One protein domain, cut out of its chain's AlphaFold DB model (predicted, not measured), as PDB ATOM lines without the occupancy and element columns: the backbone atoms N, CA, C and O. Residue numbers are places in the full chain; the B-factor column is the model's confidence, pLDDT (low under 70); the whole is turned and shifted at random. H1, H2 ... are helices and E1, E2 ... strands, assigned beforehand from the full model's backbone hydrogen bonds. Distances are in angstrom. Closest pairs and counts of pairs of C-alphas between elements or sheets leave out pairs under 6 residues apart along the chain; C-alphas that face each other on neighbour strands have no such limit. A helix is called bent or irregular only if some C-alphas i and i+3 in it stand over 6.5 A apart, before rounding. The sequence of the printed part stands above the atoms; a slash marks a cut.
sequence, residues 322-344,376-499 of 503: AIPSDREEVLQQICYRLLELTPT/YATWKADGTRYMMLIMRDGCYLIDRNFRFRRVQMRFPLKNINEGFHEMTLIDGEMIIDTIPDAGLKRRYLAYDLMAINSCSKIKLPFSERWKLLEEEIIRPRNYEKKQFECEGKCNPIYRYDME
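AT A GLANCE: This is residues 322 to 344 and 376 to 499 of the 503 residues of the protein "mRNA-capping enzyme-like isoform X2" of Ananas comosus (UniProt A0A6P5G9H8). A strongly twisted, curled sheet of five antiparallel strands, E3 - E2 - E1 - E4 - E5, has helix H1 crossing its strands. The first arm of a long bent helix, H2a, packs on edge strand E5, and the second arm, H2b, runs on away from the sheet. The 147 printed residues, with two named helices and five named strands in the order H1 E1 E2 E3 E4 E5 H2, are of mixed class. The whole is compact, radius of gyration of the C-alphas 16.0 A, spanning 51 by 36 by 35 A.

HOW THE PARTS SIT: Start at edge strand E3, residues 404 to 407, and go across E2, 394 to 398, E1, 384 to 391, and E4, 424 to 435, to edge strand E5, 439 to 452. E1 E2 E3 are a meander, each strand the antiparallel neighbour of the one before; with E4 beside E1 they make a Greek key. Within hydrogen-bond range look for N 397 and O 405, 2.8 A, between E3 and E2; N 389 and O 396, 2.9 A, between E2 and E1; N 388 and O 426, 2.8 A, between E1 and E4; and N 431 and O 443, 2.9 A, in the hairpin E4 and E5. H1, residues 325 to 338, makes two layers with the sheet, a helix on one face, at a height of 9.4 A. It runs across the strands, at 77 degrees to E3 on the local plane; their closest C-alphas, Glu 328 and Phe 404, are 6.2 A apart. H2, residues 462 to 487, one helix by its hydrogen bonds, is bent: C-alphas 472 and 475 are 6.5 A apart. H2a, 462 to 472, is on the sheet, its Arg 465 closest to Leu 449 of E5, C-alphas 5.5 A apart. H2b, 475 to 487, is not on it. In H1, H2a and H2b every O i to N i+4 pair is within hydrogen-bond range.

IN THESE COORDINATES: Find C-alpha 325 at (-60.958, 15.877, -2.070), where H1 begins its 20.0 A. E1 is 21.6 A, E4 28.7 A and E5 33.1 A long. H2a is 15.1 A and H2b 17.6 A, ending at C-alpha 487, (-43.435, -20.693, -10.966).

THE WHOLE: The C-alphas farthest apart, of Thr 344 and Gly 488, are 51.4 A apart. Residues 345 to 375 are not printed, and C-alphas 344 and 376 are 31.0 A apart across the cut. The link E3 to E4 is long. Look for pLDDT under 70 at residues 343 to 344 and 487 to 492.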
ATOM      1  N   ALA A 322     -63.533   6.864  -6.850       93.31
ATOM      2  CA  ALA A 322     -63.423   8.226  -6.345       93.31
ATOM      3  C   ALA A 322     -62.511   8.278  -5.108       93.31
ATOM      4  O   ALA A 322     -62.456   7.337  -4.307       93.31
ATOM      5  N   ILE A 323     -61.804   9.397  -4.947       94.44
ATOM      6  CA  ILE A 323     -60.949   9.654  -3.788       94.44
ATOM      7  C   ILE A 323     -61.412  10.912  -3.041       94.44
ATOM      8  O   ILE A 323     -61.993  11.804  -3.663       94.44
ATOM      9  N   PRO A 324     -61.145  11.014  -1.726       94.62
ATOM     10  CA  PRO A 324     -61.436  12.219  -0.955       94.62
ATOM     11  C   PRO A 324     -60.762  13.469  -1.538       94.62
ATOM     12  O   PRO A 324     -59.621  13.403  -1.998       94.62
ATOM     13  N   SER A 325     -61.442  14.617  -1.480       93.25
ATOM     14  CA  SER A 325     -60.958  15.877  -2.070       93.25
ATOM     15  C   SER A 325     -59.631  16.351  -1.474       93.25
ATOM     16  O   SER A 325     -58.757  16.831  -2.182       93.25
ATOM     17  N   ASP A 326     -59.441  16.164  -0.173       92.19
ATOM     18  CA  ASP A 326     -58.197  16.490   0.520       92.19
ATOM     19  C   ASP A 326     -57.039  15.556   0.123       92.19
ATOM     20  O   ASP A 326     -55.887  15.985   0.072       92.19
ATOM     21  N   ARG A 327     -57.324  14.289  -0.215       93.31
ATOM     22  CA  ARG A 327     -56.323  13.385  -0.805       93.31
ATOM     23  C   ARG A 327     -55.946  13.842  -2.210       93.31
ATOM     24  O   ARG A 327     -54.765  13.866  -2.537       93.31
ATOM     25  N   GLU A 328     -56.935  14.204  -3.016       93.75
ATOM     26  CA  GLU A 328     -56.730  14.721  -4.369       93.75
ATOM     27  C   GLU A 328     -55.851  15.976  -4.371       93.75
ATOM     28  O   GLU A 328     -54.868  16.015  -5.103       93.75
ATOM     29  N   GLU A 329     -56.121  16.945  -3.492       92.19
ATOM     30  CA  GLU A 329     -55.293  18.149  -3.336       92.19
ATOM     31  C   GLU A 329     -53.822  17.805  -3.047       92.19
ATOM     32  O   GLU A 329     -52.915  18.387  -3.646       92.19
ATOM     33  N   VAL A 330     -53.556  16.825  -2.177       92.69
ATOM     34  CA  VAL A 330     -52.185  16.371  -1.885       92.69
ATOM     35  C   VAL A 330     -51.522  15.758  -3.121       92.69
ATOM     36  O   VAL A 330     -50.369  16.082  -3.415       92.69
ATOM     37  N   LEU A 331     -52.230  14.905  -3.866       93.94
ATOM     38  CA  LEU A 331     -51.699  14.287  -5.087       93.94
ATOM     39  C   LEU A 331     -51.440  15.329  -6.185       93.94
ATOM     40  O   LEU A 331     -50.412  15.269  -6.859       93.94
ATOM     41  N   GLN A 332     -52.303  16.339  -6.306       92.25
ATOM     42  CA  GLN A 332     -52.085  17.474  -7.200       92.25
ATOM     43  C   GLN A 332     -50.776  18.198  -6.864       92.25
ATOM     44  O   GLN A 332     -49.962  18.439  -7.757       92.25
ATOM     45  N   GLN A 333     -50.517  18.488  -5.582       90.81
ATOM     46  CA  GLN A 333     -49.257  19.113  -5.151       90.81
ATOM     47  C   GLN A 333     -48.028  18.238  -5.439       90.81
ATOM     48  O   GLN A 333     -46.964  18.765  -5.779       90.81
ATOM     49  N   ILE A 334     -48.157  16.912  -5.337       93.12
ATOM     50  CA  ILE A 334     -47.095  15.979  -5.739       93.12
ATOM     51  C   ILE A 334     -46.809  16.129  -7.235       93.12
ATOM     52  O   ILE A 334     -45.654  16.328  -7.604       93.12
ATOM     53  N   CYS A 335     -47.832  16.124  -8.093       92.69
ATOM     54  CA  CYS A 335     -47.652  16.319  -9.535       92.69
ATOM     55  C   CYS A 335     -46.970  17.657  -9.866       92.69
ATOM     56  O   CYS A 335     -46.040  17.670 -10.669       92.69
ATOM     57  N   TYR A 336     -47.357  18.761  -9.213       89.94
ATOM     58  CA  TYR A 336     -46.681  20.058  -9.380       89.94
ATOM     59  C   TYR A 336     -45.188  19.977  -9.059       89.94
ATOM     60  O   TYR A 336     -44.358  20.444  -9.837       89.94
ATOM     61  N   ARG A 337     -44.838  19.326  -7.946       91.31
ATOM     62  CA  ARG A 337     -43.443  19.131  -7.542       91.31
ATOM     63  C   ARG A 337     -42.670  18.274  -8.542       91.31
ATOM     64  O   ARG A 337     -41.563  18.644  -8.919       91.31
ATOM     65  N   LEU A 338     -43.241  17.145  -8.966       92.25
ATOM     66  CA  LEU A 338     -42.594  16.217  -9.900       92.25
ATOM     67  C   LEU A 338     -42.347  16.851 -11.270       92.25
ATOM     68  O   LEU A 338     -41.360  16.521 -11.924       92.25
ATOM     69  N   LEU A 339     -43.213  17.767 -11.697       90.06
ATOM     70  CA  LEU A 339     -43.078  18.485 -12.963       90.06
ATOM     71  C   LEU A 339     -42.302  19.806 -12.835       90.06
ATOM     72  O   LEU A 339     -42.239  20.557 -13.802       90.06
ATOM     73  N   GLU A 340     -41.720  20.092 -11.665       88.69
ATOM     74  CA  GLU A 340     -41.009  21.346 -11.373       88.69
ATOM     75  C   GLU A 340     -41.836  22.610 -11.694       88.69
ATOM     76  O   GLU A 340     -41.310  23.643 -12.107       88.69
ATOM     77  N   LEU A 341     -43.156  22.531 -11.511       83.06
ATOM     78  CA  LEU A 341     -44.082  23.623 -11.786       83.06
ATOM     79  C   LEU A 341     -44.322  24.440 -10.513       83.06
ATOM     80  O   LEU A 341     -44.696  23.899  -9.471       83.06
ATOM     81  N   THR A 342     -44.174  25.762 -10.598       70.31
ATOM     82  CA  THR A 342     -44.566  26.668  -9.511       70.31
ATOM     83  C   THR A 342     -46.092  26.819  -9.508       70.31
ATOM     84  O   THR A 342     -46.643  27.222 -10.535       70.31
ATOM     85  N   PRO A 343     -46.802  26.556  -8.394       60.91
ATOM     86  CA  PRO A 343     -48.231  26.838  -8.301       60.91
ATOM     87  C   PRO A 343     -48.461  28.336  -8.539       60.91
ATOM     88  O   PRO A 343     -48.007  29.176  -7.759       60.91
ATOM     89  N   THR A 344     -49.115  28.709  -9.638       52.91
ATOM     90  CA  THR A 344     -49.368  30.118  -9.952       52.91
ATOM     91  C   THR A 344     -50.451  30.661  -9.019       52.91
ATOM     92  O   THR A 344     -51.645  30.498  -9.236       52.91
ATOM     93  N   TYR A 376     -40.434  11.988 -32.085       84.69
ATOM     94  CA  TYR A 376     -40.791  10.616 -32.403       84.69
ATOM     95  C   TYR A 376     -42.240  10.608 -32.880       84.69
ATOM     96  O   TYR A 376     -43.074  11.345 -32.352       84.69
ATOM     97  N   ALA A 377     -42.527   9.799 -33.895       85.69
ATOM     98  CA  ALA A 377     -43.869   9.629 -34.430       85.69
ATOM     99  C   ALA A 377     -44.342   8.199 -34.166       85.69
ATOM    100  O   ALA A 377     -43.578   7.245 -34.306       85.69
ATOM    101  N   THR A 378     -45.612   8.069 -33.803       84.94
ATOM    102  CA  THR A 378     -46.313   6.792 -33.684       84.94
ATOM    103  C   THR A 378     -47.653   6.896 -34.409       84.94
ATOM    104  O   THR A 378     -48.083   7.988 -34.790       84.94
ATOM    105  N   TRP A 379     -48.300   5.757 -34.629       86.25
ATOM    106  CA  TRP A 379     -49.673   5.710 -35.115       86.25
ATOM    107  C   TRP A 379     -50.602   6.443 -34.138       86.25
ATOM    108  O   TRP A 379     -50.364   6.481 -32.930       86.25
ATOM    109  N   LYS A 380     -51.663   7.052 -34.670       83.38
ATOM    110  CA  LYS A 380     -52.663   7.726 -33.846       83.38
ATOM    111  C   LYS A 380     -53.564   6.675 -33.204       83.38
ATOM    112  O   LYS A 380     -54.304   6.002 -33.918       83.38
ATOM    113  N   ALA A 381     -53.523   6.583 -31.883       84.06
ATOM    114  CA  ALA A 381     -54.492   5.813 -31.129       84.06
ATOM    115  C   ALA A 381     -55.851   6.520 -31.063       84.06
ATOM    116  O   ALA A 381     -55.939   7.748 -31.135       84.06
ATOM    117  N   ASP A 382     -56.918   5.722 -30.995       85.81
ATOM    118  CA  ASP A 382     -58.271   6.207 -30.733       85.81
ATOM    119  C   ASP A 382     -58.659   5.873 -29.290       85.81
ATOM    120  O   ASP A 382     -59.336   4.881 -29.005       85.81
ATOM    121  N   GLY A 383     -58.143   6.673 -28.357       89.44
ATOM    122  CA  GLY A 383     -58.334   6.474 -26.931       89.44
ATOM    123  C   GLY A 383     -58.495   7.762 -26.129       89.44
ATOM    124  O   GLY A 383     -58.550   8.891 -26.631       89.44
ATOM    125  N   THR A 384     -58.572   7.576 -24.815       89.56
ATOM    126  CA  THR A 384     -58.676   8.661 -23.841       89.56
ATOM    127  C   THR A 384     -57.333   8.847 -23.150       89.56
ATOM    128  O   THR A 384     -56.829   7.955 -22.471       89.56
ATOM    129  N   ARG A 385     -56.731  10.027 -23.314       88.81
ATOM    130  CA  ARG A 385     -55.448  10.357 -22.682       88.81
ATOM    131  C   ARG A 385     -55.575  10.489 -21.163       88.81
ATOM    132  O   ARG A 385     -56.383  11.288 -20.684       88.81
ATOM    133  N   TYR A 386     -54.725   9.771 -20.440       92.62
ATOM    134  CA  TYR A 386     -54.603   9.813 -18.985       92.62
ATOM    135  C   TYR A 386     -53.130   9.924 -18.615       92.62
ATOM    136  O   TYR A 386     -52.280   9.311 -19.250       92.62
ATOM    137  N   MET A 387     -52.826  10.659 -17.551       94.31
ATOM    138  CA  MET A 387     -51.567  10.410 -16.850       94.31
ATOM    139  C   MET A 387     -51.822   9.380 -15.753       94.31
ATOM    140  O   MET A 387     -52.916   9.323 -15.191       94.31
ATOM    141  N   MET A 388     -50.817   8.580 -15.428       96.19
ATOM    142  CA  MET A 388     -50.877   7.611 -14.345       96.19
ATOM    143  C   MET A 388     -49.812   7.947 -13.305       96.19
ATOM    144  O   MET A 388     -48.616   7.932 -13.600       96.19
ATOM    145  N   LEU A 389     -50.259   8.257 -12.089       97.25
ATOM    146  CA  LEU A 389     -49.407   8.421 -10.917       97.25
ATOM    147  C   LEU A 389     -49.416   7.118 -10.118       97.25
ATOM    148  O   LEU A 389     -50.443   6.707  -9.580       97.25
ATOM    149  N   ILE A 390     -48.260   6.478 -10.035       97.00
ATOM    150  CA  ILE A 390     -48.048   5.250  -9.279       97.00
ATOM    151  C   ILE A 390     -47.505   5.632  -7.903       97.00
ATOM    152  O   ILE A 390     -46.440   6.247  -7.796       97.00
ATOM    153  N   MET A 391     -48.248   5.260  -6.866       94.38
ATOM    154  CA  MET A 391     -47.877   5.402  -5.462       94.38
ATOM    155  C   MET A 391     -47.854   4.022  -4.802       94.38
ATOM    156  O   MET A 391     -48.492   3.076  -5.269       94.38
ATOM    157  N   ARG A 392     -47.203   3.928  -3.647       89.00
ATOM    158  CA  ARG A 392     -47.151   2.713  -2.835       89.00
ATOM    159  C   ARG A 392     -48.533   2.270  -2.352       89.00
ATOM    160  O   ARG A 392     -48.786   1.078  -2.243       89.00
ATOM    161  N   ASP A 393     -49.430   3.217  -2.077       89.50
ATOM    162  CA  ASP A 393     -50.793   2.945  -1.601       89.50
ATOM    163  C   ASP A 393     -51.815   2.684  -2.728       89.50
ATOM    164  O   ASP A 393     -52.982   2.350  -2.471       89.50
ATOM    165  N   GLY A 394     -51.401   2.833  -3.986       90.56
ATOM    166  CA  GLY A 394     -52.230   2.558  -5.154       90.56
ATOM    167  C   GLY A 394     -51.830   3.356  -6.388       90.56
ATOM    168  O   GLY A 394     -51.012   4.272  -6.341       90.56
ATOM    169  N   CYS A 395     -52.460   3.021  -7.509       95.44
ATOM    170  CA  CYS A 395     -52.281   3.736  -8.765       95.44
ATOM    171  C   CYS A 395     -53.424   4.728  -8.969       95.44
ATOM    172  O   CYS A 395     -54.564   4.463  -8.585       95.44
ATOM    173  N   TYR A 396     -53.127   5.868  -9.581       96.81
ATOM    174  CA  TYR A 396     -54.076   6.953  -9.773       96.81
ATOM    175  C   TYR A 396     -54.085   7.392 -11.233       96.81
ATOM    176  O   TYR A 396     -53.065   7.837 -11.758       96.81
ATOM    177  N   LEU A 397     -55.245   7.283 -11.874       95.81
ATOM    178  CA  LEU A 397     -55.490   7.864 -13.187       95.81
ATOM    179  C   LEU A 397     -55.832   9.342 -13.027       95.81
ATOM    180  O   LEU A 397     -56.657   9.708 -12.186       95.81
ATOM    181  N   ILE A 398     -55.199  10.169 -13.851       94.19
ATOM    182  CA  ILE A 398     -55.350  11.618 -13.884       94.19
ATOM    183  C   ILE A 398     -55.970  11.989 -15.224       94.19
ATOM    184  O   ILE A 398     -55.360  11.790 -16.281       94.19
ATOM    185  N   ASP A 399     -57.191  12.511 -15.179       90.12
ATOM    186  CA  ASP A 399     -57.915  12.929 -16.375       90.12
ATOM    187  C   ASP A 399     -57.495  14.333 -16.862       90.12
ATOM    188  O   ASP A 399     -56.665  15.026 -16.266       90.12
ATOM    189  N   ARG A 400     -58.103  14.779 -17.966       84.81
ATOM    190  CA  ARG A 400     -57.858  16.111 -18.552       84.81
ATOM    191  C   ARG A 400     -58.287  17.265 -17.639       84.81
ATOM    192  O   ARG A 400     -57.759  18.363 -17.761       84.81
ATOM    193  N   ASN A 401     -59.212  17.022 -16.714       85.12
ATOM    194  CA  ASN A 401     -59.679  18.000 -15.733       85.12
ATOM    195  C   ASN A 401     -58.822  17.992 -14.453       85.12
ATOM    196  O   ASN A 401     -59.195  18.630 -13.467       85.12
ATOM    197  N   PHE A 402     -57.695  17.270 -14.462       88.31
ATOM    198  CA  PHE A 402     -56.800  17.080 -13.324       88.31
ATOM    199  C   PHE A 402     -57.500  16.467 -12.101       88.31
ATOM    200  O   PHE A 402     -57.202  16.796 -10.947       88.31
ATOM    201  N   ARG A 403     -58.456  15.573 -12.381       90.81
ATOM    202  CA  ARG A 403     -59.171  14.765 -11.397       90.81
ATOM    203  C   ARG A 403     -58.504  13.412 -11.256       90.81
ATOM    204  O   ARG A 403     -58.046  12.831 -12.239       90.81
ATOM    205  N   PHE A 404     -58.492  12.911 -10.030       94.38
ATOM    206  CA  PHE A 404     -57.813  11.670  -9.685       94.38
ATOM    207  C   PHE A 404     -58.829  10.568  -9.414       94.38
ATOM    208  O   PHE A 404     -59.789  10.757  -8.664       94.38
ATOM    209  N   ARG A 405     -58.587   9.389  -9.988       95.12
ATOM    210  CA  ARG A 405     -59.332   8.168  -9.667       95.12
ATOM    211  C   ARG A 405     -58.375   7.035  -9.356       95.12
ATOM    212  O   ARG A 405     -57.400   6.826 -10.075       95.12
ATOM    213  N   ARG A 406     -58.633   6.321  -8.264       95.75
ATOM    214  CA  ARG A 406     -57.764   5.237  -7.797       95.75
ATOM    215  C   ARG A 406     -58.066   3.953  -8.564       95.75
ATOM    216  O   ARG A 406     -59.222   3.572  -8.692       95.75
ATOM    217  N   VAL A 407     -57.035   3.247  -9.004       95.06
ATOM    218  CA  VAL A 407     -57.127   1.913  -9.603       95.06
ATOM    219  C   VAL A 407     -56.214   0.946  -8.856       95.06
ATOM    220  O   VAL A 407     -55.121   1.309  -8.412       95.06
ATOM    221  N   GLN A 408     -56.681  -0.288  -8.665       93.44
ATOM    222  CA  GLN A 408     -55.909  -1.324  -7.987       93.44
ATOM    223  C   GLN A 408     -55.035  -2.062  -8.999       93.44
ATOM    224  O   GLN A 408     -55.517  -2.911  -9.745       93.44
ATOM    225  N   MET A 409     -53.754  -1.701  -9.011       92.44
ATOM    226  CA  MET A 409     -52.701  -2.290  -9.837       92.44
ATOM    227  C   MET A 409     -51.387  -2.254  -9.057       92.44
ATOM    228  O   MET A 409     -51.193  -1.363  -8.223       92.44
ATOM    229  N   ARG A 410     -50.485  -3.199  -9.329       89.50
ATOM    230  CA  ARG A 410     -49.160  -3.271  -8.680       89.50
ATOM    231  C   ARG A 410     -48.050  -2.944  -9.667       89.50
ATOM    232  O   ARG A 410     -48.109  -3.413 -10.791       89.50
ATOM    233  N   PHE A 411     -47.034  -2.186  -9.272       93.12
ATOM    234  CA  PHE A 411     -45.881  -1.872 -10.128       93.12
ATOM    235  C   PHE A 411     -44.587  -2.159  -9.359       93.12
ATOM    236  O   PHE A 411     -44.172  -1.312  -8.559       93.12
ATOM    237  N   PRO A 412     -43.997  -3.358  -9.521       92.19
ATOM    238  CA  PRO A 412     -42.790  -3.741  -8.797       92.19
ATOM    239  C   PRO A 412     -41.598  -2.915  -9.269       92.19
ATOM    240  O   PRO A 412     -41.515  -2.534 -10.437       92.19
ATOM    241  N   LEU A 413     -40.654  -2.680  -8.364       92.44
ATOM    242  CA  LEU A 413     -39.333  -2.199  -8.737       92.44
ATOM    243  C   LEU A 413     -38.561  -3.297  -9.478       92.44
ATOM    244  O   LEU A 413     -38.861  -4.488  -9.375       92.44
ATOM    245  N   LYS A 414     -37.516  -2.889 -10.200       88.06
ATOM    246  CA  LYS A 414     -36.611  -3.791 -10.928       88.06
ATOM    247  C   LYS A 414     -36.082  -4.933 -10.065       88.06
ATOM    248  O   LYS A 414     -36.009  -6.070 -10.523       88.06
ATOM    249  N   ASN A 415     -35.742  -4.628  -8.818       84.19
ATOM    250  CA  ASN A 415     -35.546  -5.629  -7.786       84.19
ATOM    251  C   ASN A 415     -36.862  -5.792  -7.017       84.19
ATOM    252  O   ASN A 415     -37.217  -4.940  -6.207       84.19
ATOM    253  N   ILE A 416     -37.578  -6.891  -7.261       75.00
ATOM    254  CA  ILE A 416     -38.905  -7.148  -6.669       75.00
ATOM    255  C   ILE A 416     -38.855  -7.108  -5.129       75.00
ATOM    256  O   ILE A 416     -39.801  -6.663  -4.483       75.00
ATOM    257  N   ASN A 417     -37.718  -7.487  -4.534       77.81
ATOM    258  CA  ASN A 417     -37.526  -7.467  -3.082       77.81
ATOM    259  C   ASN A 417     -37.437  -6.045  -2.494       77.81
ATOM    260  O   ASN A 417     -37.598  -5.873  -1.289       77.81
ATOM    261  N   GLU A 418     -37.188  -5.025  -3.321       83.31
ATOM    262  CA  GLU A 418     -37.178  -3.615  -2.899       83.31
ATOM    263  C   GLU A 418     -38.595  -3.021  -2.817       83.31
ATOM    264  O   GLU A 418     -38.786  -1.938  -2.260       83.31
ATOM    265  N   GLY A 419     -39.608  -3.747  -3.305       87.00
ATOM    266  CA  GLY A 419     -41.016  -3.385  -3.208       87.00
ATOM    267  C   GLY A 419     -41.567  -2.753  -4.485       87.00
ATOM    268  O   GLY A 419     -41.316  -3.226  -5.592       87.00
ATOM    269  N   PHE A 420     -42.367  -1.699  -4.324       91.69
ATOM    270  CA  PHE A 420     -43.144  -1.081  -5.402       91.69
ATOM    271  C   PHE A 420     -42.743   0.374  -5.635       91.69
ATOM    272  O   PHE A 420     -42.208   1.038  -4.745       91.69
ATOM    273  N   HIS A 421     -43.049   0.869  -6.832       94.06
ATOM    274  CA  HIS A 421     -42.851   2.268  -7.199       94.06
ATOM    275  C   HIS A 421     -43.612   3.244  -6.289       94.06
ATOM    276  O   HIS A 421     -44.737   2.982  -5.862       94.06
ATOM    277  N   GLU A 422     -43.010   4.413  -6.065       94.00
ATOM    278  CA  GLU A 422     -43.577   5.508  -5.269       94.00
ATOM    279  C   GLU A 422     -43.369   6.850  -5.980       94.00
ATOM    280  O   GLU A 422     -42.243   7.221  -6.297       94.00
ATOM    281  N   MET A 423     -44.434   7.621  -6.206       95.94
ATOM    282  CA  MET A 423     -44.377   8.900  -6.931       95.94
ATOM    283  C   MET A 423     -43.735   8.784  -8.331       95.94
ATOM    284  O   MET A 423     -42.908   9.610  -8.726       95.94
ATOM    285  N   THR A 424     -44.109   7.751  -9.087       97.31
ATOM    286  CA  THR A 424     -43.741   7.596 -10.504       97.31
ATOM    287  C   THR A 424     -44.883   8.122 -11.373       97.31
ATOM    288  O   THR A 424     -46.030   7.735 -11.171       97.31
ATOM    289  N   LEU A 425     -44.591   9.008 -12.327       96.81
ATOM    290  CA  LEU A 425     -45.593   9.684 -13.156       96.81
ATOM    291  C   LEU A 425     -45.364   9.375 -14.636       96.81
ATOM    292  O   LEU A 425     -44.307   9.696 -15.183       96.81
ATOM    293  N   ILE A 426     -46.376   8.795 -15.275       96.12
ATOM    294  CA  ILE A 426     -46.349   8.339 -16.668       96.12
ATOM    295  C   ILE A 426     -47.433   9.079 -17.454       96.12
ATOM    296  O   ILE A 426     -48.546   9.237 -16.961       96.12
ATOM    297  N   ASP A 427     -47.123   9.506 -18.673       93.50
ATOM    298  CA  ASP A 427     -48.102  10.000 -19.646       93.50
ATOM    299  C   ASP A 427     -48.442   8.896 -20.648       93.50
ATOM    300  O   ASP A 427     -47.564   8.144 -21.083       93.50
ATOM    301  N   GLY A 428     -49.717   8.783 -21.007       92.38
ATOM    302  CA  GLY A 428     -50.177   7.726 -21.889       92.38
ATOM    303  C   GLY A 428     -51.640   7.846 -22.285       92.38
ATOM    304  O   GLY A 428     -52.329   8.828 -22.007       92.38
ATOM    305  N   GLU A 429     -52.120   6.822 -22.973       91.69
ATOM    306  CA  GLU A 429     -53.459   6.796 -23.544       91.69
ATOM    307  C   GLU A 429     -54.145   5.466 -23.275       91.69
ATOM    308  O   GLU A 429     -53.576   4.398 -23.485       91.69
ATOM    309  N   MET A 430     -55.379   5.537 -22.783       93.38
ATOM    310  CA  MET A 430     -56.222   4.372 -22.576       93.38
ATOM    311  C   MET A 430     -56.973   4.061 -23.865       93.38
ATOM    312  O   MET A 430     -57.773   4.881 -24.316       93.38
ATOM    313  N   ILE A 431     -56.741   2.877 -24.418       93.00
ATOM    314  CA  ILE A 431     -57.402   2.380 -25.624       93.00
ATOM    315  C   ILE A 431     -58.239   1.140 -25.314       93.00
ATOM    316  O   ILE A 431     -58.069   0.494 -24.273       93.00
ATOM    317  N   ILE A 432     -59.116   0.785 -26.248       91.62
ATOM    318  CA  ILE A 432     -59.838  -0.485 -26.246       91.62
ATOM    319  C   ILE A 432     -59.319  -1.320 -27.414       91.62
ATOM    320  O   ILE A 432     -59.562  -0.994 -28.573       91.62
ATOM    321  N   ASP A 433     -58.625  -2.404 -27.088       86.38
ATOM    322  CA  ASP A 433     -58.150  -3.393 -28.048       86.38
ATOM    323  C   ASP A 433     -59.168  -4.530 -28.184       86.38
ATOM    324  O   ASP A 433     -59.821  -4.934 -27.219       86.38
ATOM    325  N   THR A 434     -59.273  -5.087 -29.390       85.44
ATOM    326  CA  THR A 434     -60.005  -6.337 -29.628       85.44
ATOM    327  C   THR A 434     -59.010  -7.487 -29.600       85.44
ATOM    328  O   THR A 434     -58.177  -7.607 -30.497       85.44
ATOM    329  N   ILE A 435     -59.081  -8.326 -28.570       79.50
ATOM    330  CA  ILE A 435     -58.233  -9.511 -28.457       79.50
ATOM    331  C   ILE A 435     -59.002 -10.706 -29.038       79.50
ATOM    332  O   ILE A 435     -60.143 -10.937 -28.624       79.50
ATOM    333  N   PRO A 436     -58.402 -11.479 -29.964       76.31
ATOM    334  CA  PRO A 436     -58.980 -12.739 -30.423       76.31
ATOM    335  C   PRO A 436     -59.352 -13.625 -29.225       76.31
ATOM    336  O   PRO A 436     -58.580 -13.728 -28.275       76.31
ATOM    337  N   ASP A 437     -60.552 -14.203 -29.239       74.06
ATOM    338  CA  ASP A 437     -61.115 -15.094 -28.206       74.06
ATOM    339  C   ASP A 437     -61.393 -14.480 -26.816       74.06
ATOM    340  O   ASP A 437     -62.239 -14.990 -26.085       74.06
ATOM    341  N   ALA A 438     -60.755 -13.363 -26.448       72.69
ATOM    342  CA  ALA A 438     -60.910 -12.719 -25.137       72.69
ATOM    343  C   ALA A 438     -61.755 -11.428 -25.156       72.69
ATOM    344  O   ALA A 438     -61.947 -10.806 -24.108       72.69
ATOM    345  N   GLY A 439     -62.254 -11.024 -26.329       82.56
ATOM    346  CA  GLY A 439     -63.144  -9.876 -26.498       82.56
ATOM    347  C   GLY A 439     -62.441  -8.517 -26.398       82.56
ATOM    348  O   GLY A 439     -61.241  -8.387 -26.640       82.56
ATOM    349  N   LEU A 440     -63.217  -7.479 -26.075       85.81
ATOM    350  CA  LEU A 440     -62.702  -6.120 -25.893       85.81
ATOM    351  C   LEU A 440     -61.970  -6.008 -24.551       85.81
ATOM    352  O   LEU A 440     -62.543  -6.315 -23.507       85.81
ATOM    353  N   LYS A 441     -60.730  -5.512 -24.560       87.62
ATOM    354  CA  LYS A 441     -59.962  -5.220 -23.343       87.62
ATOM    355  C   LYS A 441     -59.372  -3.824 -23.378       87.62
ATOM    356  O   LYS A 441     -58.991  -3.310 -24.423       87.62
ATOM    357  N   ARG A 442     -59.260  -3.224 -22.196       91.62
ATOM    358  CA  ARG A 442     -58.576  -1.945 -22.031       91.62
ATOM    359  C   ARG A 442     -57.074  -2.138 -21.954       91.62
ATOM    360  O   ARG A 442     -56.599  -3.040 -21.256       91.62
ATOM    361  N   ARG A 443     -56.346  -1.246 -22.615       92.00
ATOM    362  CA  ARG A 443     -54.890  -1.194 -22.569       92.00
ATOM    363  C   ARG A 443     -54.417   0.240 -22.398       92.00
ATOM    364  O   ARG A 443     -54.884   1.140 -23.088       92.00
ATOM    365  N   TYR A 444     -53.476   0.439 -21.486       94.31
ATOM    366  CA  TYR A 444     -52.814   1.718 -21.288       94.31
ATOM    367  C   TYR A 444     -51.516   1.763 -22.092       94.31
ATOM    368  O   TYR A 444     -50.539   1.093 -21.760       94.31
ATOM    369  N   LEU A 445     -51.499   2.568 -23.148       93.50
ATOM    370  CA  LEU A 445     -50.304   2.848 -23.931       93.50
ATOM    371  C   LEU A 445     -49.479   3.920 -23.222       93.50
ATOM    372  O   LEU A 445     -49.819   5.101 -23.260       93.50
ATOM    373  N   ALA A 446     -48.393   3.517 -22.568       94.00
ATOM    374  CA  ALA A 446     -47.456   4.455 -21.964       94.00
ATOM    375  C   ALA A 446     -46.595   5.119 -23.054       94.00
ATOM    376  O   ALA A 446     -45.876   4.436 -23.783       94.00
ATOM    377  N   TYR A 447     -46.668   6.444 -23.164       91.81
ATOM    378  CA  TYR A 447     -45.946   7.213 -24.180       91.81
ATOM    379  C   TYR A 447     -44.686   7.883 -23.643       91.81
ATOM    380  O   TYR A 447     -43.699   7.987 -24.367       91.81
ATOM    381  N   ASP A 448     -44.704   8.362 -22.398       92.69
ATOM    382  CA  ASP A 448     -43.572   9.091 -21.828       92.69
ATOM    383  C   ASP A 448     -43.513   8.954 -20.300       92.69
ATOM    384  O   ASP A 448     -44.524   8.746 -19.624       92.69
ATOM    385  N   LEU A 449     -42.312   9.095 -19.746       95.62
ATOM    386  CA  LEU A 449     -42.032   9.008 -18.317       95.62
ATOM    387  C   LEU A 449     -41.627  10.379 -17.785       95.62
ATOM    388  O   LEU A 449     -40.542  10.878 -18.074       95.62
ATOM    389  N   MET A 450     -42.475  10.983 -16.957       94.75
ATOM    390  CA  MET A 450     -42.238  12.321 -16.409       94.75
ATOM    391  C   MET A 450     -41.395  12.291 -15.136       94.75
ATOM    392  O   MET A 450     -40.559  13.169 -14.914       94.75
ATOM    393  N   ALA A 451     -41.609  11.283 -14.293       96.69
ATOM    394  CA  ALA A 451     -40.882  11.101 -13.044       96.69
ATOM    395  C   ALA A 451     -40.846   9.627 -12.650       96.69
ATOM    396  O   ALA A 451     -41.768   8.878 -12.962       96.69
ATOM    397  N   ILE A 452     -39.809   9.232 -11.920       96.50
ATOM    398  CA  ILE A 452     -39.645   7.878 -11.386       96.50
ATOM    399  C   ILE A 452     -39.162   7.955  -9.945       96.50
ATOM    400  O   ILE A 452     -38.194   8.661  -9.664       96.50
ATOM    401  N   ASN A 453     -39.827   7.233  -9.041       94.69
ATOM    402  CA  ASN A 453     -39.430   7.110  -7.637       94.69
ATOM    403  C   ASN A 453     -39.131   8.469  -6.973       94.69
ATOM    404  O   ASN A 453     -38.058   8.677  -6.411       94.69
ATOM    405  N   SER A 454     -40.069   9.419  -7.083       95.00
ATOM    406  CA  SER A 454     -39.953  10.814  -6.606       95.00
ATOM    407  C   SER A 454     -38.947  11.716  -7.344       95.00
ATOM    408  O   SER A 454     -38.847  12.903  -7.030       95.00
ATOM    409  N   CYS A 455     -38.207  11.207  -8.333       95.50
ATOM    410  CA  CYS A 455     -37.243  11.987  -9.108       95.50
ATOM    411  C   CYS A 455     -37.828  12.447 -10.447       95.50
ATOM    412  O   CYS A 455     -38.170  11.620 -11.295       95.50
ATOM    413  N   SER A 456     -37.849  13.764 -10.682       95.75
ATOM    414  CA  SER A 456     -38.239  14.334 -11.977       95.75
ATOM    415  C   SER A 456     -37.278  13.920 -13.093       95.75
ATOM    416  O   SER A 456     -36.058  13.890 -12.899       95.75
ATOM    417  N   LYS A 457     -37.828  13.605 -14.268       96.12
ATOM    418  CA  LYS A 457     -37.085  13.232 -15.483       96.12
ATOM    419  C   LYS A 457     -37.389  14.141 -16.670       96.12
ATOM    420  O   LYS A 457     -36.796  13.959 -17.727       96.12
ATOM    421  N   ILE A 458     -38.217  15.170 -16.488       91.75
ATOM    422  CA  ILE A 458     -38.695  16.065 -17.556       91.75
ATOM    423  C   ILE A 458     -37.573  16.762 -18.350       91.75
ATOM    424  O   ILE A 458     -37.770  17.113 -19.510       91.75
ATOM    425  N   LYS A 459     -36.391  16.952 -17.745       91.88
ATOM    426  CA  LYS A 459     -35.219  17.585 -18.379       91.88
ATOM    427  C   LYS A 459     -34.385  16.633 -19.239       91.88
ATOM    428  O   LYS A 459     -33.562  17.108 -20.017       91.88
ATOM    429  N   LEU A 460     -34.561  15.319 -19.094       93.38
ATOM    430  CA  LEU A 460     -33.844  14.339 -19.908       93.38
ATOM    431  C   LEU A 460     -34.382  14.339 -21.343       93.38
ATOM    432  O   LEU A 460     -35.566  14.620 -21.534       93.38
ATOM    433  N   PRO A 461     -33.573  13.993 -22.357       91.94
ATOM    434  CA  PRO A 461     -34.072  13.730 -23.702       91.94
ATOM    435  C   PRO A 461     -35.158  12.645 -23.704       91.94
ATOM    436  O   PRO A 461     -35.101  11.699 -22.920       91.94
ATOM    437  N   PHE A 462     -36.126  12.742 -24.621       90.00
ATOM    438  CA  PHE A 462     -37.216  11.760 -24.722       90.00
ATOM    439  C   PHE A 462     -36.706  10.319 -24.873       90.00
ATOM    440  O   PHE A 462     -37.229   9.421 -24.227       90.00
ATOM    441  N   SER A 463     -35.650  10.096 -25.661       91.62
ATOM    442  CA  SER A 463     -35.053   8.768 -25.854       91.62
ATOM    443  C   SER A 463     -34.577   8.122 -24.548       91.62
ATOM    444  O   SER A 463     -34.729   6.915 -24.365       91.62
ATOM    445  N   GLU A 464     -34.040   8.915 -23.617       94.69
ATOM    446  CA  GLU A 464     -33.630   8.430 -22.298       94.69
ATOM    447  C   GLU A 464     -34.836   8.136 -21.406       94.69
ATOM    448  O   GLU A 464     -34.866   7.101 -20.744       94.69
ATOM    449  N   ARG A 465     -35.860   9.000 -21.420       95.62
ATOM    450  CA  ARG A 465     -37.103   8.772 -20.663       95.62
ATOM    451  C   ARG A 465     -37.836   7.525 -21.148       95.62
ATOM    452  O   ARG A 465     -38.274   6.725 -20.328       95.62
ATOM    453  N   TRP A 466     -37.890   7.322 -22.462       93.88
ATOM    454  CA  TRP A 466     -38.431   6.121 -23.092       93.88
ATOM    455  C   TRP A 466     -37.663   4.863 -22.675       93.88
ATOM    456  O   TRP A 466     -38.261   3.859 -22.295       93.88
ATOM    457  N   LYS A 467     -36.324   4.917 -22.684       95.94
ATOM    458  CA  LYS A 467     -35.492   3.806 -22.208       95.94
ATOM    459  C   LYS A 467     -35.766   3.485 -20.735       95.94
ATOM    460  O   LYS A 467     -35.890   2.315 -20.390       95.94
ATOM    461  N   LEU A 468     -35.891   4.505 -19.883       97.12
ATOM    462  CA  LEU A 468     -36.220   4.331 -18.465       97.12
ATOM    463  C   LEU A 468     -37.618   3.730 -18.265       97.12
ATOM    464  O   LEU A 468     -37.777   2.851 -17.426       97.12
ATOM    465  N   LEU A 469     -38.616   4.164 -19.040       96.19
ATOM    466  CA  LEU A 469     -39.968   3.599 -19.016       96.19
ATOM    467  C   LEU A 469     -39.943   2.087 -19.291       96.19
ATOM    468  O   LEU A 469     -40.532   1.300 -18.549       96.19
ATOM    469  N   GLU A 470     -39.211   1.682 -20.326       95.81
ATOM    470  CA  GLU A 470     -39.035   0.280 -20.700       95.81
ATOM    471  C   GLU A 470     -38.283  -0.518 -19.619       95.81
ATOM    472  O   GLU A 470     -38.747  -1.568 -19.174       95.81
ATOM    473  N   GLU A 471     -37.119  -0.032 -19.177       95.88
ATOM    474  CA  GLU A 471     -36.215  -0.774 -18.289       95.88
ATOM    475  C   GLU A 471     -36.680  -0.846 -16.836       95.88
ATOM    476  O   GLU A 471     -36.428  -1.857 -16.178       95.88
ATOM    477  N   GLU A 472     -37.334   0.202 -16.341       95.56
ATOM    478  CA  GLU A 472     -37.662   0.338 -14.923       95.56
ATOM    479  C   GLU A 472     -39.137   0.076 -14.617       95.56
ATOM    480  O   GLU A 472     -39.454  -0.174 -13.463       95.56
ATOM    481  N   ILE A 473     -40.035   0.097 -15.611       95.00
ATOM    482  CA  ILE A 473     -41.481  -0.078 -15.381       95.00
ATOM    483  C   ILE A 473     -42.023  -1.275 -16.161       95.00
ATOM    484  O   ILE A 473     -42.565  -2.208 -15.568       95.00
ATOM    485  N   ILE A 474     -41.853  -1.284 -17.487       94.69
ATOM    486  CA  ILE A 474     -42.448  -2.313 -18.355       94.69
ATOM    487  C   ILE A 474     -41.778  -3.676 -18.129       94.69
ATOM    488  O   ILE A 474     -42.458  -4.671 -17.867       94.69
ATOM    489  N   ARG A 475     -40.441  -3.747 -18.195       94.75
ATOM    490  CA  ARG A 475     -39.711  -5.015 -18.022       94.75
ATOM    491  C   ARG A 475     -39.890  -5.637 -16.635       94.75
ATOM    492  O   ARG A 475     -40.181  -6.833 -16.609       94.75
ATOM    493  N   PRO A 476     -39.769  -4.903 -15.508       94.12
ATOM    494  CA  PRO A 476     -39.975  -5.488 -14.181       94.12
ATOM    495  C   PRO A 476     -41.384  -6.046 -13.992       94.12
ATOM    496  O   PRO A 476     -41.544  -7.167 -13.515       94.12
ATOM    497  N   ARG A 477     -42.404  -5.316 -14.458       92.19
ATOM    498  CA  ARG A 477     -43.799  -5.770 -14.425       92.19
ATOM    499  C   ARG A 477     -44.007  -7.051 -15.237       92.19
ATOM    500  O   ARG A 477     -44.619  -7.995 -14.748       92.19
ATOM    501  N   ASN A 478     -43.465  -7.112 -16.453       91.88
ATOM    502  CA  ASN A 478     -43.550  -8.303 -17.302       91.88
ATOM    503  C   ASN A 478     -42.771  -9.494 -16.730       91.88
ATOM    504  O   ASN A 478     -43.195 -10.639 -16.884       91.88
ATOM    505  N   TYR A 479     -41.633  -9.237 -16.085       90.38
ATOM    506  CA  TYR A 479     -40.850 -10.264 -15.407       90.38
ATOM    507  C   TYR A 479     -41.618 -10.850 -14.215       90.38
ATOM    508  O   TYR A 479     -41.767 -12.067 -14.142       90.38
ATOM    509  N   GLU A 480     -42.179 -10.008 -13.342       89.31
ATOM    510  CA  GLU A 480     -43.004 -10.442 -12.206       89.31
ATOM    511  C   GLU A 480     -44.251 -11.215 -12.668       89.31
ATOM    512  O   GLU A 480     -44.557 -12.280 -12.134       89.31
ATOM    513  N   LYS A 481     -44.923 -10.749 -13.726       88.81
ATOM    514  CA  LYS A 481     -46.051 -11.468 -14.330       88.81
ATOM    515  C   LYS A 481     -45.666 -12.884 -14.774       88.81
ATOM    516  O   LYS A 481     -46.332 -13.843 -14.390       88.81
ATOM    517  N   LYS A 482     -44.559 -13.033 -15.513       87.44
ATOM    518  CA  LYS A 482     -44.051 -14.350 -15.938       87.44
ATOM    519  C   LYS A 482     -43.664 -15.235 -14.756       87.44
ATOM    520  O   LYS A 482     -43.844 -16.442 -14.824       87.44
ATOM    521  N   GLN A 483     -43.129 -14.656 -13.683       84.06
ATOM    522  CA  GLN A 483     -42.793 -15.395 -12.466       84.06
ATOM    523  C   GLN A 483     -44.043 -16.017 -11.826       84.06
ATOM    524  O   GLN A 483     -44.028 -17.201 -11.494       84.06
ATOM    525  N   PHE A 484     -45.150 -15.272 -11.728       82.94
ATOM    526  CA  PHE A 484     -46.415 -15.821 -11.225       82.94
ATOM    527  C   PHE A 484     -47.030 -16.875 -12.158       82.94
ATOM    528  O   PHE A 484     -47.560 -17.869 -11.668       82.94
ATOM    529  N   GLU A 485     -46.932 -16.689 -13.478       79.81
ATOM    530  CA  GLU A 485     -47.445 -17.644 -14.474       79.81
ATOM    531  C   GLU A 485     -46.637 -18.953 -14.517       79.81
ATOM    532  O   GLU A 485     -47.217 -20.033 -14.624       79.81
ATOM    533  N   CYS A 486     -45.305 -18.875 -14.431       71.12
ATOM    534  CA  CYS A 486     -44.419 -20.029 -14.592       71.12
ATOM    535  C   CYS A 486     -44.140 -20.778 -13.289       71.12
ATOM    536  O   CYS A 486     -43.955 -21.995 -13.321       71.12
ATOM    537  N   GLU A 487     -44.012 -20.077 -12.159       60.34
ATOM    538  CA  GLU A 487     -43.435 -20.693 -10.966       60.34
ATOM    539  C   GLU A 487     -44.469 -21.205  -9.971       60.34
ATOM    540  O   GLU A 487     -44.109 -22.065  -9.178       60.34
ATOM    541  N   GLY A 488     -45.722 -20.730  -9.974       55.91
ATOM    542  CA  GLY A 488     -46.757 -21.183  -9.024       55.91
ATOM    543  C   GLY A 488     -46.361 -21.094  -7.536       55.91
ATOM    544  O   GLY A 488     -47.029 -21.666  -6.686       55.91
ATOM    545  N   LYS A 489     -45.250 -20.418  -7.210       52.00
ATOM    546  CA  LYS A 489     -44.519 -20.548  -5.934       52.00
ATOM    547  C   LYS A 489     -44.921 -19.544  -4.858       52.00
ATOM    548  O   LYS A 489     -44.418 -19.629  -3.742       52.00
ATOM    549  N   CYS A 490     -45.805 -18.603  -5.166       54.66
ATOM    550  CA  CYS A 490     -46.260 -17.599  -4.212       54.66
ATOM    551  C   CYS A 490     -47.764 -17.746  -4.027       54.66
ATOM    552  O   CYS A 490     -48.521 -17.333  -4.894       54.66
ATOM    553  N   ASN A 491     -48.184 -18.333  -2.910       55.19
ATOM    554  CA  ASN A 491     -49.579 -18.355  -2.486       55.19
ATOM    555  C   ASN A 491     -49.778 -17.260  -1.416       55.19
ATOM    556  O   ASN A 491     -49.081 -17.298  -0.398       55.19
ATOM    557  N   PRO A 492     -50.693 -16.292  -1.610       60.75
ATOM    558  CA  PRO A 492     -51.603 -16.147  -2.751       60.75
ATOM    559  C   PRO A 492     -50.920 -15.634  -4.028       60.75
ATOM    560  O   PRO A 492     -50.018 -14.794  -3.982       60.75
ATOM    561  N   ILE A 493     -51.393 -16.127  -5.177       79.19
ATOM    562  CA  ILE A 493     -50.902 -15.721  -6.502       79.19
ATOM    563  C   ILE A 493     -51.614 -14.428  -6.898       79.19
ATOM    564  O   ILE A 493     -52.847 -14.371  -6.900       79.19
ATOM    565  N   TYR A 494     -50.847 -13.401  -7.269       86.94
ATOM    566  CA  TYR A 494     -51.407 -12.182  -7.847       86.94
ATOM    567  C   TYR A 494     -51.817 -12.405  -9.311       86.94
ATOM    568  O   TYR A 494     -51.044 -12.921 -10.118       86.94
ATOM    569  N   ARG A 495     -53.029 -11.980  -9.667       88.88
ATOM    570  CA  ARG A 495     -53.693 -12.199 -10.955       88.88
ATOM    571  C   ARG A 495     -53.681 -10.930 -11.802       88.88
ATOM    572  O   ARG A 495     -54.603 -10.122 -11.749       88.88
ATOM    573  N   TYR A 496     -52.643 -10.766 -12.623       89.50
ATOM    574  CA  TYR A 496     -52.539  -9.642 -13.570       89.50
ATOM    575  C   TYR A 496     -53.687  -9.586 -14.588       89.50
ATOM    576  O   TYR A 496     -53.979  -8.530 -15.136       89.50
ATOM    577  N   ASP A 497     -54.334 -10.714 -14.867       86.75
ATOM    578  CA  ASP A 497     -55.490 -10.802 -15.757       86.75
ATOM    579  C   ASP A 497     -56.759 -10.146 -15.188       86.75
ATOM    580  O   ASP A 497     -57.653  -9.814 -15.965       86.75
ATOM    581  N   MET A 498     -56.810  -9.925 -13.869       89.31
ATOM    582  CA  MET A 498     -57.931  -9.292 -13.162       89.31
ATOM    583  C   MET A 498     -57.779  -7.771 -13.016       89.31
ATOM    584  O   MET A 498     -58.703  -7.091 -12.567       89.31
ATOM    585  N   GLU A 499     -56.628  -7.210 -13.397       92.12
ATOM    586  CA  GLU A 499     -56.426  -5.766 -13.379       92.12
ATOM    587  C   GLU A 499     -57.371  -5.046 -14.359       92.12
ATOM    588  O   GLU A 499     -57.732  -5.586 -15.408       92.12
TER     589      GLU A 499